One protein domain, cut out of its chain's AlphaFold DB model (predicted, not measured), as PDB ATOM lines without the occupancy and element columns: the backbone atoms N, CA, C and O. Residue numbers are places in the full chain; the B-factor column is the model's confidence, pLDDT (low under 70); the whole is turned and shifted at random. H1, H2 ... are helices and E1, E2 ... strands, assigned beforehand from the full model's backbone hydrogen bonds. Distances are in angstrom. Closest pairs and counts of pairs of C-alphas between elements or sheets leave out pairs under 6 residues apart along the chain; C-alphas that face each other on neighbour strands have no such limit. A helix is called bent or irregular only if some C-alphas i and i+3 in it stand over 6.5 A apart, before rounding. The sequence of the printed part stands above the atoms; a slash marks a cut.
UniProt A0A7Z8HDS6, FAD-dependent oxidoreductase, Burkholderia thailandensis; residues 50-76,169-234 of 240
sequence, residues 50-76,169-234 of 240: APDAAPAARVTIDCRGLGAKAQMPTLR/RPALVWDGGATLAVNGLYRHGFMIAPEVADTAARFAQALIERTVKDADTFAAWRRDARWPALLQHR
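AT A GLANCE: This is residues 50 to 76 and 169 to 234 of the 240 residues of the protein "FAD-dependent oxidoreductase" of Burkholderia thailandensis (UniProt A0A7Z8HDS6). What does one see first? A small twisted sheet of four short strands has the long helix H2 packed along one face, mainly over E3, while H3 folds back to the edge strand E4 and little H1 grazes the sheet beside E3. What is it built of? The printed part has 93 residues with three named helices and four named strands, in the order E1 H1 E2 E3 H2 H3 E4; the mixed sheet runs E1 E3 E2 E4, and the class is mixed, helices and strands. How is it shaped? It is compact and rounded, with a radius of gyration of the C-alphas of 12.7 A and spans of 31 by 31 by 21 A.

IN THESE COORDINATES: What comes before the cut? E1, residues 60 to 62, begins at C-alpha 60 (-2.638, 44.051, 41.707) and measures 6.3 A; H1, residues 65 to 68, measures 5.9 A. What comes after it? E2 is residues 171 to 174, 9.6 A, and E3 is residues 179 to 183, 12.9 A. H2, residues 186 to 209, spans 31.1 A from C-alpha 186 at (-3.466, 33.351, 22.712). H3, residues 215 to 224, spans 14.5 A, and E4, residues 231 to 233, spans 7.0 A and ends at C-alpha 233 (-11.946, 32.405, 41.323).

HOW THE PARTS SIT: How do the strands pair? E1 and E3 are parallel, with N 62 and O 180 at 2.8 A; the hairpin E2 and E3 is antiparallel, with N 173 and O 181 at 2.8 A. E2 and E4 are parallel, with N 232 and O 172 at 2.8 A. Where are the helices? H2 and H3 are on one face of the sheet, two layers, helices on one face of a sheet; H2 has a height over the sheet of 8.1 A and runs along the strands, at 7 degrees to E3 on the local plane, and the closest C-alphas of the two, Val 182 and Ala 200, are 7.4 A apart. The closest C-alphas of H3 and E4, Arg 222 and Leu 231, are 6.6 A apart; H2 and H3 are near each other, with 7 pairs of C-alphas within 10 A. H1 only grazes the sheet; its closest C-alpha pair with E3, Gly 65 and Asn 183, is 6.0 A apart. What of the helix backbones? H2 has a kink of 78 degrees near residue 193 and is irregular, C-alphas 187 and 190 being 8.3 A apart; 16 of its 20 O i to N i+4 pairs are within hydrogen-bond range. In H3 every such pair is, and H1 is too short for one.

THE WHOLE: How large is it? The two C-alphas farthest apart, those of Ala 50 and Asp 224, are 34.1 A apart. Where is the cut? Residues 77 to 168 are not printed, and C-alphas 76 and 169 are 12.3 A apart across it. Is any link long, or any confidence low? Of the links that are printed whole, H3 to E4 is short and the others are tight; no printed residue is under 70, and the mean pLDDT of the printed part is 94.1.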
ATOM      1  N   ALA A  50       9.690  40.144  40.643       80.00
ATOM      2  CA  ALA A  50       9.676  38.768  41.118       80.00
ATOM      3  C   ALA A  50       8.300  38.437  41.733       80.00
ATOM      4  O   ALA A  50       7.671  39.322  42.320       80.00
ATOM      5  N   PRO A  51       7.792  37.197  41.594       70.62
ATOM      6  CA  PRO A  51       6.469  36.817  42.099       70.62
ATOM      7  C   PRO A  51       6.251  37.074  43.599       70.62
ATOM      8  O   PRO A  51       5.125  37.333  44.012       70.62
ATOM      9  N   ASP A  52       7.313  36.998  44.395       73.44
ATOM     10  CA  ASP A  52       7.355  37.178  45.849       73.44
ATOM     11  C   ASP A  52       7.761  38.596  46.285       73.44
ATOM     12  O   ASP A  52       7.671  38.927  47.465       73.44
ATOM     13  N   ALA A  53       8.158  39.451  45.340       78.94
ATOM     14  CA  ALA A  53       8.593  40.825  45.586       78.94
ATOM     15  C   ALA A  53       7.715  41.847  44.848       78.94
ATOM     16  O   ALA A  53       8.195  42.879  44.372       78.94
ATOM     17  N   ALA A  54       6.420  41.550  44.710       81.19
ATOM     18  CA  ALA A  54       5.473  42.486  44.123       81.19
ATOM     19  C   ALA A  54       5.379  43.768  44.981       81.19
ATOM     20  O   ALA A  54       5.292  43.673  46.208       81.19
ATOM     21  N   PRO A  55       5.372  44.968  44.366       86.56
ATOM     22  CA  PRO A  55       5.152  46.210  45.093       86.56
ATOM     23  C   PRO A  55       3.839  46.179  45.880       86.56
ATOM     24  O   PRO A  55       2.836  45.634  45.414       86.56
ATOM     25  N   ALA A  56       3.833  46.801  47.059       88.88
ATOM     26  CA  ALA A  56       2.618  46.930  47.848       88.88
ATOM     27  C   ALA A  56       1.577  47.761  47.082       88.88
ATOM     28  O   ALA A  56       1.814  48.921  46.743       88.88
ATOM     29  N   ALA A  57       0.411  47.171  46.837       93.56
ATOM     30  CA  ALA A  57      -0.703  47.808  46.153       93.56
ATOM     31  C   ALA A  57      -2.029  47.378  46.789       93.56
ATOM     32  O   ALA A  57      -2.144  46.290  47.351       93.56
ATOM     33  N   ARG A  58      -3.054  48.234  46.688       95.06
ATOM     34  CA  ARG A  58      -4.417  47.891  47.134       95.06
ATOM     35  C   ARG A  58      -5.038  46.791  46.273       95.06
ATOM     36  O   ARG A  58      -5.787  45.971  46.788       95.06
ATOM     37  N   VAL A  59      -4.757  46.833  44.973       96.12
ATOM     38  CA  VAL A  59      -5.147  45.836  43.977       96.12
ATOM     39  C   VAL A  59      -3.979  45.667  43.015       96.12
ATOM     40  O   VAL A  59      -3.400  46.660  42.573       96.12
ATOM     41  N   THR A  60      -3.670  44.422  42.676       94.94
ATOM     42  CA  THR A  60      -2.638  44.051  41.707       94.94
ATOM     43  C   THR A  60      -3.294  43.381  40.510       94.94
ATOM     44  O   THR A  60      -4.066  42.437  40.667       94.94
ATOM     45  N   ILE A  61      -2.966  43.839  39.303       96.00
ATOM     46  CA  ILE A  61      -3.370  43.184  38.056       96.00
ATOM     47  C   ILE A  61      -2.118  42.567  37.422       96.00
ATOM     48  O   ILE A  61      -1.226  43.289  36.978       96.00
ATOM     49  N   ASP A  62      -2.032  41.237  37.392       93.88
ATOM     50  CA  ASP A  62      -0.908  40.515  36.787       93.88
ATOM     51  C   ASP A  62      -1.188  40.214  35.307       93.88
ATOM     52  O   ASP A  62      -1.994  39.343  34.975       93.88
ATOM     53  N   CYS A  63      -0.495  40.929  34.417       95.38
ATOM     54  CA  CYS A  63      -0.558  40.762  32.961       95.38
ATOM     55  C   CYS A  63       0.758  40.239  32.353       95.38
ATOM     56  O   CYS A  63       1.022  40.463  31.171       95.38
ATOM     57  N   ARG A  64       1.623  39.562  33.121       93.31
ATOM     58  CA  ARG A  64       3.000  39.208  32.700       93.31
ATOM     59  C   ARG A  64       3.106  38.068  31.671       93.31
ATOM     60  O   ARG A  64       4.191  37.524  31.462       93.31
ATOM     61  N   GLY A  65       2.008  37.665  31.030       94.56
ATOM     62  CA  GLY A  65       2.011  36.561  30.065       94.56
ATOM     63  C   GLY A  65       2.548  35.270  30.693       94.56
ATOM     64  O   GLY A  65       2.084  34.868  31.756       94.56
ATOM     65  N   LEU A  66       3.549  34.629  30.083       93.69
ATOM     66  CA  LEU A  66       4.146  33.392  30.617       93.69
ATOM     67  C   LEU A  66       4.788  33.552  32.008       93.69
ATOM     68  O   LEU A  66       4.958  32.559  32.712       93.69
ATOM     69  N   GLY A  67       5.073  34.782  32.447       91.62
ATOM     70  CA  GLY A  67       5.529  35.065  33.811       91.62
ATOM     71  C   GLY A  67       4.485  34.788  34.904       91.62
ATOM     72  O   GLY A  67       4.845  34.725  36.075       91.62
ATOM     73  N   ALA A  68       3.212  34.582  34.543       90.38
ATOM     74  CA  ALA A  68       2.119  34.317  35.483       90.38
ATOM     75  C   ALA A  68       1.870  32.816  35.751       90.38
ATOM     76  O   ALA A  68       0.838  32.444  36.310       90.38
ATOM     77  N   LYS A  69       2.783  31.921  35.347       89.69
ATOM     78  CA  LYS A  69       2.636  30.465  35.543       89.69
ATOM     79  C   LYS A  69       2.447  30.050  37.005       89.69
ATOM     80  O   LYS A  69       1.745  29.082  37.267       89.69
ATOM     81  N   ALA A  70       3.019  30.788  37.956       83.81
ATOM     82  CA  ALA A  70       2.806  30.523  39.380       83.81
ATOM     83  C   ALA A  70       1.333  30.719  39.793       83.81
ATOM     84  O   ALA A  70       0.802  29.981  40.620       83.81
ATOM     85  N   GLN A  71       0.653  31.700  39.196       82.19
ATOM     86  CA  GLN A  71      -0.763  31.987  39.413       82.19
ATOM     87  C   GLN A  71      -1.668  31.103  38.542       82.19
ATOM     88  O   GLN A  71      -2.790  30.799  38.943       82.19
ATOM     89  N   MET A  72      -1.182  30.689  37.367       89.75
ATOM     90  CA  MET A  72      -1.914  29.916  36.359       89.75
ATOM     91  C   MET A  72      -1.062  28.730  35.859       89.75
ATOM     92  O   MET A  72      -0.490  28.809  34.769       89.75
ATOM     93  N   PRO A  73      -0.975  27.614  36.611       90.06
ATOM     94  CA  PRO A  73      -0.040  26.518  36.315       90.06
ATOM     95  C   PRO A  73      -0.244  25.831  34.960       90.06
ATOM     96  O   PRO A  73       0.691  25.277  34.395       90.06
ATOM     97  N   THR A  74      -1.462  25.880  34.414       92.62
ATOM     98  CA  THR A  74      -1.794  25.308  33.100       92.62
ATOM     99  C   THR A  74      -1.469  26.237  31.927       92.62
ATOM    100  O   THR A  74      -1.759  25.896  30.778       92.62
ATOM    101  N   LEU A  75      -0.941  27.436  32.189       94.94
ATOM    102  CA  LEU A  75      -0.534  28.379  31.156       94.94
ATOM    103  C   LEU A  75       0.699  27.843  30.426       94.94
ATOM    104  O   LEU A  75       1.705  27.507  31.048       94.94
ATOM    105  N   ARG A  76       0.638  27.816  29.096       95.56
ATOM    106  CA  ARG A  76       1.744  27.406  28.226       95.56
ATOM    107  C   ARG A  76       2.007  28.438  27.142       95.56
ATOM    108  O   ARG A  76       1.124  29.227  26.797       95.56
ATOM    109  N   ARG A 169      -8.971  29.964  25.604       95.44
ATOM    110  CA  ARG A 169      -9.760  31.119  26.037       95.44
ATOM    111  C   ARG A 169      -8.946  31.998  26.989       95.44
ATOM    112  O   ARG A 169      -8.121  31.484  27.745       95.44
ATOM    113  N   PRO A 170      -9.165  33.322  26.976       96.75
ATOM    114  CA  PRO A 170      -8.623  34.190  28.012       96.75
ATOM    115  C   PRO A 170      -9.277  33.893  29.368       96.75
ATOM    116  O   PRO A 170     -10.420  33.433  29.428       96.75
ATOM    117  N   ALA A 171      -8.580  34.229  30.449       96.88
ATOM    118  CA  ALA A 171      -9.105  34.155  31.805       96.88
ATOM    119  C   ALA A 171      -8.651  35.344  32.663       96.88
ATOM    120  O   ALA A 171      -7.510  35.804  32.573       96.88
ATOM    121  N   LEU A 172      -9.571  35.792  33.514       97.12
ATOM    122  CA  LEU A 172      -9.395  36.711  34.632       97.12
ATOM    123  C   LEU A 172      -9.532  35.890  35.915       97.12
ATOM    124  O   LEU A 172     -10.641  35.498  36.276       97.12
ATOM    125  N   VAL A 173      -8.417  35.599  36.579       96.00
ATOM    126  CA  VAL A 173      -8.373  34.736  37.765       96.00
ATOM    127  C   VAL A 173      -8.119  35.584  39.001       96.00
ATOM    128  O   VAL A 173      -7.030  36.131  39.169       96.00
ATOM    129  N   TRP A 174      -9.118  35.686  39.871       96.25
ATOM    130  CA  TRP A 174      -8.991  36.346  41.167       96.25
ATOM    131  C   TRP A 174      -8.469  35.367  42.221       96.25
ATOM    132  O   TRP A 174      -8.944  34.233  42.299       96.25
ATOM    133  N   ASP A 175      -7.507  35.796  43.037       92.94
ATOM    134  CA  ASP A 175      -6.891  34.972  44.085       92.94
ATOM    135  C   ASP A 175      -7.688  34.899  45.399       92.94
ATOM    136  O   ASP A 175      -7.244  34.228  46.330       92.94
ATOM    137  N   GLY A 176      -8.837  35.577  45.477       94.50
ATOM    138  CA  GLY A 176      -9.631  35.716  46.702       94.50
ATOM    139  C   GLY A 176      -9.179  36.873  47.605       94.50
ATOM    140  O   GLY A 176      -9.812  37.145  48.622       94.50
ATOM    141  N   GLY A 177      -8.097  37.564  47.238       93.12
ATOM    142  CA  GLY A 177      -7.526  38.702  47.944       93.12
ATOM    143  C   GLY A 177      -7.462  39.940  47.053       93.12
ATOM    144  O   GLY A 177      -8.483  40.450  46.593       93.12
ATOM    145  N   ALA A 178      -6.254  40.456  46.831       92.69
ATOM    146  CA  ALA A 178      -6.030  41.707  46.108       92.69
ATOM    147  C   ALA A 178      -5.541  41.508  44.663       92.69
ATOM    148  O   ALA A 178      -5.325  42.502  43.968       92.69
ATOM    149  N   THR A 179      -5.347  40.268  44.197       93.25
ATOM    150  CA  THR A 179      -4.685  40.008  42.910       93.25
ATOM    151  C   THR A 179      -5.649  39.454  41.873       93.25
ATOM    152  O   THR A 179      -6.327  38.451  42.094       93.25
ATOM    153  N   LEU A 180      -5.644  40.065  40.690       95.56
ATOM    154  CA  LEU A 180      -6.308  39.571  39.492       95.56
ATOM    155  C   LEU A 180      -5.261  39.226  38.428       95.56
ATOM    156  O   LEU A 180      -4.602  40.116  37.895       95.56
ATOM    157  N   ALA A 181      -5.122  37.953  38.073       95.44
ATOM    158  CA  ALA A 181      -4.311  37.543  36.928       95.44
ATOM    159  C   ALA A 181      -5.136  37.624  35.633       95.44
ATOM    160  O   ALA A 181      -6.249  37.106  35.576       95.44
ATOM    161  N   VAL A 182      -4.590  38.251  34.590       97.50
ATOM    162  CA  VAL A 182      -5.235  38.450  33.282       97.50
ATOM    163  C   VAL A 182      -4.364  37.819  32.203       97.50
ATOM    164  O   VAL A 182      -3.265  38.302  31.924       97.50
ATOM    165  N   ASN A 183      -4.822  36.722  31.598       97.06
ATOM    166  CA  ASN A 183      -3.968  35.942  30.701       97.06
ATOM    167  C   ASN A 183      -4.733  35.049  29.713       97.06
ATOM    168  O   ASN A 183      -5.959  35.055  29.672       97.06
ATOM    169  N   GLY A 184      -4.002  34.269  28.909       96.62
ATOM    170  CA  GLY A 184      -4.570  33.256  28.011       96.62
ATOM    171  C   GLY A 184      -5.125  33.811  26.698       96.62
ATOM    172  O   GLY A 184      -5.884  33.137  26.011       96.62
ATOM    173  N   LEU A 185      -4.758  35.044  26.333       96.94
ATOM    174  CA  LEU A 185      -5.288  35.739  25.154       96.94
ATOM    175  C   LEU A 185      -4.882  35.073  23.821       96.94
ATOM    176  O   LEU A 185      -5.490  35.362  22.782       96.94
ATOM    177  N   TYR A 186      -3.879  34.184  23.841       95.56
ATOM    178  CA  TYR A 186      -3.466  33.351  22.712       95.56
ATOM    179  C   TYR A 186      -3.277  34.181  21.422       95.56
ATOM    180  O   TYR A 186      -2.547  35.172  21.417       95.56
ATOM    181  N   ARG A 187      -3.911  33.804  20.305       93.62
ATOM    182  CA  ARG A 187      -3.789  34.469  18.995       93.62
ATOM    183  C   ARG A 187      -4.737  35.655  18.807       93.62
ATOM    184  O   ARG A 187      -4.726  36.278  17.751       93.62
ATOM    185  N   HIS A 188      -5.572  35.952  19.800       93.12
ATOM    186  CA  HIS A 188      -6.645  36.942  19.697       93.12
ATOM    187  C   HIS A 188      -6.372  38.210  20.512       93.12
ATOM    188  O   HIS A 188      -7.226  39.091  20.551       93.12
ATOM    189  N   GLY A 189      -5.185  38.333  21.120       95.00
ATOM    190  CA  GLY A 189      -4.895  39.364  22.115       95.00
ATOM    191  C   GLY A 189      -5.214  40.791  21.686       95.00
ATOM    192  O   GLY A 189      -5.936  41.470  22.401       95.00
ATOM    193  N   PHE A 190      -4.795  41.222  20.495       94.75
ATOM    194  CA  PHE A 190      -5.126  42.571  20.009       94.75
ATOM    195  C   PHE A 190      -6.627  42.784  19.772       94.75
ATOM    196  O   PHE A 190      -7.132  43.875  20.010       94.75
ATOM    197  N   MET A 191      -7.342  41.751  19.324       94.88
ATOM    198  CA  MET A 191      -8.768  41.836  19.003       94.88
ATOM    199  C   MET A 191      -9.636  41.921  20.263       94.88
ATOM    200  O   MET A 191     -10.614  42.660  20.284       94.88
ATOM    201  N   ILE A 192      -9.290  41.162  21.305       95.69
ATOM    202  CA  ILE A 192     -10.110  41.044  22.523       95.69
ATOM    203  C   ILE A 192      -9.612  41.913  23.681       95.69
ATOM    204  O   ILE A 192     -10.325  42.051  24.672       95.69
ATOM    205  N   ALA A 193      -8.418  42.507  23.568       96.62
ATOM    206  CA  ALA A 193      -7.830  43.349  24.608       96.62
ATOM    207  C   ALA A 193      -8.774  44.443  25.135       96.62
ATOM    208  O   ALA A 193      -8.824  44.574  26.355       96.62
ATOM    209  N   PRO A 194      -9.553  45.179  24.308       96.12
ATOM    210  CA  PRO A 194     -10.455  46.205  24.832       96.12
ATOM    211  C   PRO A 194     -11.469  45.659  25.845       96.12
ATOM    212  O   PRO A 194     -11.616  46.216  26.926       96.12
ATOM    213  N   GLU A 195     -12.114  44.530  25.539       96.81
ATOM    214  CA  GLU A 195     -13.113  43.917  26.425       96.81
ATOM    215  C   GLU A 195     -12.472  43.284  27.668       96.81
ATOM    216  O   GLU A 195     -13.000  43.392  28.777       96.81
ATOM    217  N   VAL A 196     -11.324  42.621  27.492       98.19
ATOM    218  CA  VAL A 196     -10.591  41.976  28.591       98.19
ATOM    219  C   VAL A 196     -10.067  43.024  29.576       98.19
ATOM    220  O   VAL A 196     -10.236  42.861  30.784       98.19
ATOM    221  N   ALA A 197      -9.475  44.109  29.072       97.94
ATOM    222  CA  ALA A 197      -8.956  45.201  29.888       97.94
ATOM    223  C   ALA A 197     -10.080  45.964  30.600       97.94
ATOM    224  O   ALA A 197      -9.962  46.231  31.793       97.94
ATOM    225  N   ASP A 198     -11.188  46.254  29.912       98.06
ATOM    226  CA  ASP A 198     -12.356  46.897  30.520       98.06
ATOM    227  C   ASP A 198     -12.965  46.038  31.642       98.06
ATOM    228  O   ASP A 198     -13.232  46.530  32.740       98.06
ATOM    229  N   THR A 199     -13.115  44.731  31.413       98.38
ATOM    230  CA  THR A 199     -13.620  43.811  32.443       98.38
ATOM    231  C   THR A 199     -12.674  43.748  33.645       98.38
ATOM    232  O   THR A 199     -13.135  43.782  34.788       98.38
ATOM    233  N   ALA A 200     -11.358  43.701  33.410       98.38
ATOM    234  CA  ALA A 200     -10.359  43.704  34.475       98.38
ATOM    235  C   ALA A 200     -10.394  45.008  35.288       98.38
ATOM    236  O   ALA A 200     -10.370  44.959  36.516       98.38
ATOM    237  N   ALA A 201     -10.518  46.160  34.622       98.19
ATOM    238  CA  ALA A 201     -10.626  47.462  35.274       98.19
ATOM    239  C   ALA A 201     -11.900  47.574  36.127       98.19
ATOM    240  O   ALA A 201     -11.830  47.990  37.282       98.19
ATOM    241  N   ARG A 202     -13.056  47.133  35.606       98.19
ATOM    242  CA  ARG A 202     -14.318  47.094  36.367       98.19
ATOM    243  C   ARG A 202     -14.235  46.177  37.584       98.19
ATOM    244  O   ARG A 202     -14.728  46.534  38.650       98.19
ATOM    245  N   PHE A 203     -13.596  45.017  37.450       98.31
ATOM    246  CA  PHE A 203     -13.405  44.112  38.579       98.31
ATOM    247  C   PHE A 203     -12.449  44.696  39.630       98.31
ATOM    248  O   PHE A 203     -12.740  44.654  40.823       98.31
ATOM    249  N   ALA A 204     -11.344  45.310  39.203       98.19
ATOM    250  CA  ALA A 204     -10.427  46.004  40.104       98.19
ATOM    251  C   ALA A 204     -11.128  47.140  40.866       98.19
ATOM    252  O   ALA A 204     -10.930  47.279  42.073       98.19
ATOM    253  N   GLN A 205     -12.003  47.896  40.198       98.19
ATOM    254  CA  GLN A 205     -12.838  48.905  40.848       98.19
ATOM    255  C   GLN A 205     -13.762  48.283  41.905       98.19
ATOM    256  O   GLN A 205     -13.846  48.803  43.015       98.19
ATOM    257  N   ALA A 206     -14.381  47.134  41.619       97.88
ATOM    258  CA  ALA A 206     -15.222  46.419  42.581       97.88
ATOM    259  C   ALA A 206     -14.448  45.968  43.839       97.88
ATOM    260  O   ALA A 206     -14.962  46.064  44.957       97.88
ATOM    261  N   LEU A 207     -13.190  45.535  43.679       97.75
ATOM    262  CA  LEU A 207     -12.294  45.223  44.802       97.75
ATOM    263  C   LEU A 207     -11.930  46.480  45.606       97.75
ATOM    264  O   LEU A 207     -11.936  46.464  46.839       97.75
ATOM    265  N   ILE A 208     -11.642  47.593  44.922       97.75
ATOM    266  CA  ILE A 208     -11.376  48.887  45.559       97.75
ATOM    267  C   ILE A 208     -12.603  49.308  46.374       97.75
ATOM    268  O   ILE A 208     -12.486  49.568  47.566       97.75
ATOM    269  N   GLU A 209     -13.793  49.309  45.796       97.38
ATOM    270  CA  GLU A 209     -15.034  49.709  46.471       97.38
ATOM    271  C   GLU A 209     -15.512  48.702  47.527       97.38
ATOM    272  O   GLU A 209     -16.422  49.008  48.296       97.38
ATOM    273  N   ARG A 210     -14.874  47.525  47.611       95.88
ATOM    274  CA  ARG A 210     -15.237  46.407  48.499       95.88
ATOM    275  C   ARG A 210     -16.651  45.877  48.257       95.88
ATOM    276  O   ARG A 210     -17.279  45.337  49.170       95.88
ATOM    277  N   THR A 211     -17.143  46.011  47.028       97.19
ATOM    278  CA  THR A 211     -18.389  45.375  46.578       97.19
ATOM    279  C   THR A 211     -18.170  43.895  46.273       97.19
ATOM    280  O   THR A 211     -19.074  43.092  46.485       97.19
ATOM    281  N   VAL A 212     -16.946  43.523  45.881       97.31
ATOM    282  CA  VAL A 212     -16.440  42.145  45.893       97.31
ATOM    283  C   VAL A 212     -15.398  42.021  47.002       97.31
ATOM    284  O   VAL A 212     -14.424  42.772  47.028       97.31
ATOM    285  N   LYS A 213     -15.621  41.101  47.941       95.12
ATOM    286  CA  LYS A 213     -14.773  40.914  49.134       95.12
ATOM    287  C   LYS A 213     -14.585  39.453  49.549       95.12
ATOM    288  O   LYS A 213     -13.737  39.164  50.384       95.12
ATOM    289  N   ASP A 214     -15.387  38.555  48.997       95.31
ATOM    290  CA  ASP A 214     -15.411  37.127  49.299       95.31
ATOM    291  C   ASP A 214     -15.939  36.344  48.083       95.31
ATOM    292  O   ASP A 214     -16.312  36.919  47.055       95.31
ATOM    293  N   ALA A 215     -15.954  35.014  48.187       95.38
ATOM    294  CA  ALA A 215     -16.398  34.139  47.107       95.38
ATOM    295  C   ALA A 215     -17.874  34.357  46.717       95.38
ATOM    296  O   ALA A 215     -18.215  34.222  45.540       95.38
ATOM    297  N   ASP A 216     -18.735  34.726  47.669       96.38
ATOM    298  CA  ASP A 216     -20.171  34.911  47.434       96.38
ATOM    299  C   ASP A 216     -20.448  36.197  46.653       96.38
ATOM    300  O   ASP A 216     -21.164  36.192  45.646       96.38
ATOM    301  N   THR A 217     -19.826  37.297  47.074       97.50
ATOM    302  CA  THR A 217     -19.895  38.582  46.369       97.50
ATOM    303  C   THR A 217     -19.224  38.511  44.999       97.50
ATOM    304  O   THR A 217     -19.759  39.061  44.036       97.50
ATOM    305  N   PHE A 218     -18.132  37.751  44.854       97.62
ATOM    306  CA  PHE A 218     -17.558  37.432  43.544       97.62
ATOM    307  C   PHE A 218     -18.533  36.649  42.662       97.62
ATOM    308  O   PHE A 218     -18.720  36.991  41.495       97.62
ATOM    309  N   ALA A 219     -19.170  35.602  43.194       97.12
ATOM    310  CA  ALA A 219     -20.120  34.794  42.438       97.12
ATOM    311  C   ALA A 219     -21.327  35.624  41.979       97.12
ATOM    312  O   ALA A 219     -21.798  35.433  40.858       97.12
ATOM    313  N   ALA A 220     -21.800  36.558  42.810       97.50
ATOM    314  CA  ALA A 220     -22.828  37.520  42.430       97.50
ATOM    315  C   ALA A 220     -22.357  38.435  41.296       97.50
ATOM    316  O   ALA A 220     -22.979  38.452  40.239       97.50
ATOM    317  N   TRP A 221     -21.208  39.090  41.467       97.56
ATOM    318  CA  TRP A 221     -20.634  39.972  40.450       97.56
ATOM    319  C   TRP A 221     -20.416  39.258  39.109       97.56
ATOM    320  O   TRP A 221     -20.742  39.778  38.045       97.56
ATOM    321  N   ARG A 222     -19.917  38.017  39.153       97.38
ATOM    322  CA  ARG A 222     -19.693  37.174  37.976       97.38
ATOM    323  C   ARG A 222     -20.982  36.845  37.227       97.38
ATOM    324  O   ARG A 222     -20.926  36.755  36.004       97.38
ATOM    325  N   ARG A 223     -22.110  36.630  37.916       97.06
ATOM    326  CA  ARG A 223     -23.404  36.356  37.259       97.06
ATOM    327  C   ARG A 223     -23.894  37.548  36.442       97.06
ATOM    328  O   ARG A 223     -24.455  37.333  35.374       97.06
ATOM    329  N   ASP A 224     -23.630  38.758  36.922       96.00
ATOM    330  CA  ASP A 224     -24.075  40.002  36.283       96.00
ATOM    331  C   ASP A 224     -23.080  40.513  35.222       96.00
ATOM    332  O   ASP A 224     -23.380  41.425  34.448       96.00
ATOM    333  N   ALA A 225     -21.883  39.924  35.153       95.69
ATOM    334  CA  ALA A 225     -20.881  40.272  34.161       95.69
ATOM    335  C   ALA A 225     -21.309  39.850  32.747       95.69
ATOM    336  O   ALA A 225     -21.887  38.788  32.530       95.69
ATOM    337  N   ARG A 226     -20.920  40.644  31.742       95.44
ATOM    338  CA  ARG A 226     -21.194  40.353  30.322       95.44
ATOM    339  C   ARG A 226     -20.612  39.011  29.863       95.44
ATOM    340  O   ARG A 226     -21.225  38.322  29.051       95.44
ATOM    341  N   TRP A 227     -19.441  38.642  30.389       95.75
ATOM    342  CA  TRP A 227     -18.736  37.399  30.061       95.75
ATOM    343  C   TRP A 227     -18.388  36.603  31.327       95.75
ATOM    344  O   TRP A 227     -17.221  36.552  31.719       95.75
ATOM    345  N   PRO A 228     -19.355  35.923  31.968       96.19
ATOM    346  CA  PRO A 228     -19.107  35.190  33.214       96.19
ATOM    347  C   PRO A 228     -18.026  34.108  33.078       96.19
ATOM    348  O   PRO A 228     -17.298  33.814  34.025       96.19
ATOM    349  N   ALA A 229     -17.896  33.515  31.888       94.31
ATOM    350  CA  ALA A 229     -16.898  32.486  31.593       94.31
ATOM    351  C   ALA A 229     -15.448  33.007  31.583       94.31
ATOM    352  O   ALA A 229     -14.533  32.214  31.778       94.31
ATOM    353  N   LEU A 230     -15.240  34.316  31.384       95.44
ATOM    354  CA  LEU A 230     -13.919  34.947  31.464       95.44
ATOM    355  C   LEU A 230     -13.394  34.961  32.905       95.44
ATOM    356  O   LEU A 230     -12.189  34.940  33.125       95.44
ATOM    357  N   LEU A 231     -14.299  35.006  33.881       96.94
ATOM    358  CA  LEU A 231     -13.989  35.240  35.284       96.94
ATOM    359  C   LEU A 231     -13.899  33.925  36.041       96.94
ATOM    360  O   LEU A 231     -14.811  33.094  35.998       96.94
ATOM    361  N   GLN A 232     -12.814  33.771  36.782       94.88
ATOM    362  CA  GLN A 232     -12.522  32.601  37.584       94.88
ATOM    363  C   GLN A 232     -12.081  33.048  38.974       94.88
ATOM    364  O   GLN A 232     -11.390  34.051  39.137       94.88
ATOM    365  N   HIS A 233     -12.482  32.283  39.978       93.06
ATOM    366  CA  HIS A 233     -11.946  32.405  41.323       93.06
ATOM    367  C   HIS A 233     -10.981  31.248  41.515       93.06
ATOM    368  O   HIS A 233     -11.353  30.092  41.286       93.06
ATOM    369  N   ARG A 234      -9.741  31.544  41.902       85.12
ATOM    370  CA  ARG A 234      -8.793  30.507  42.286       85.12
ATOM    371  C   ARG A 234      -9.319  29.904  43.580       85.12
ATOM    372  O   ARG A 234      -9.164  30.494  44.644       85.12
TER     373      ARG A 234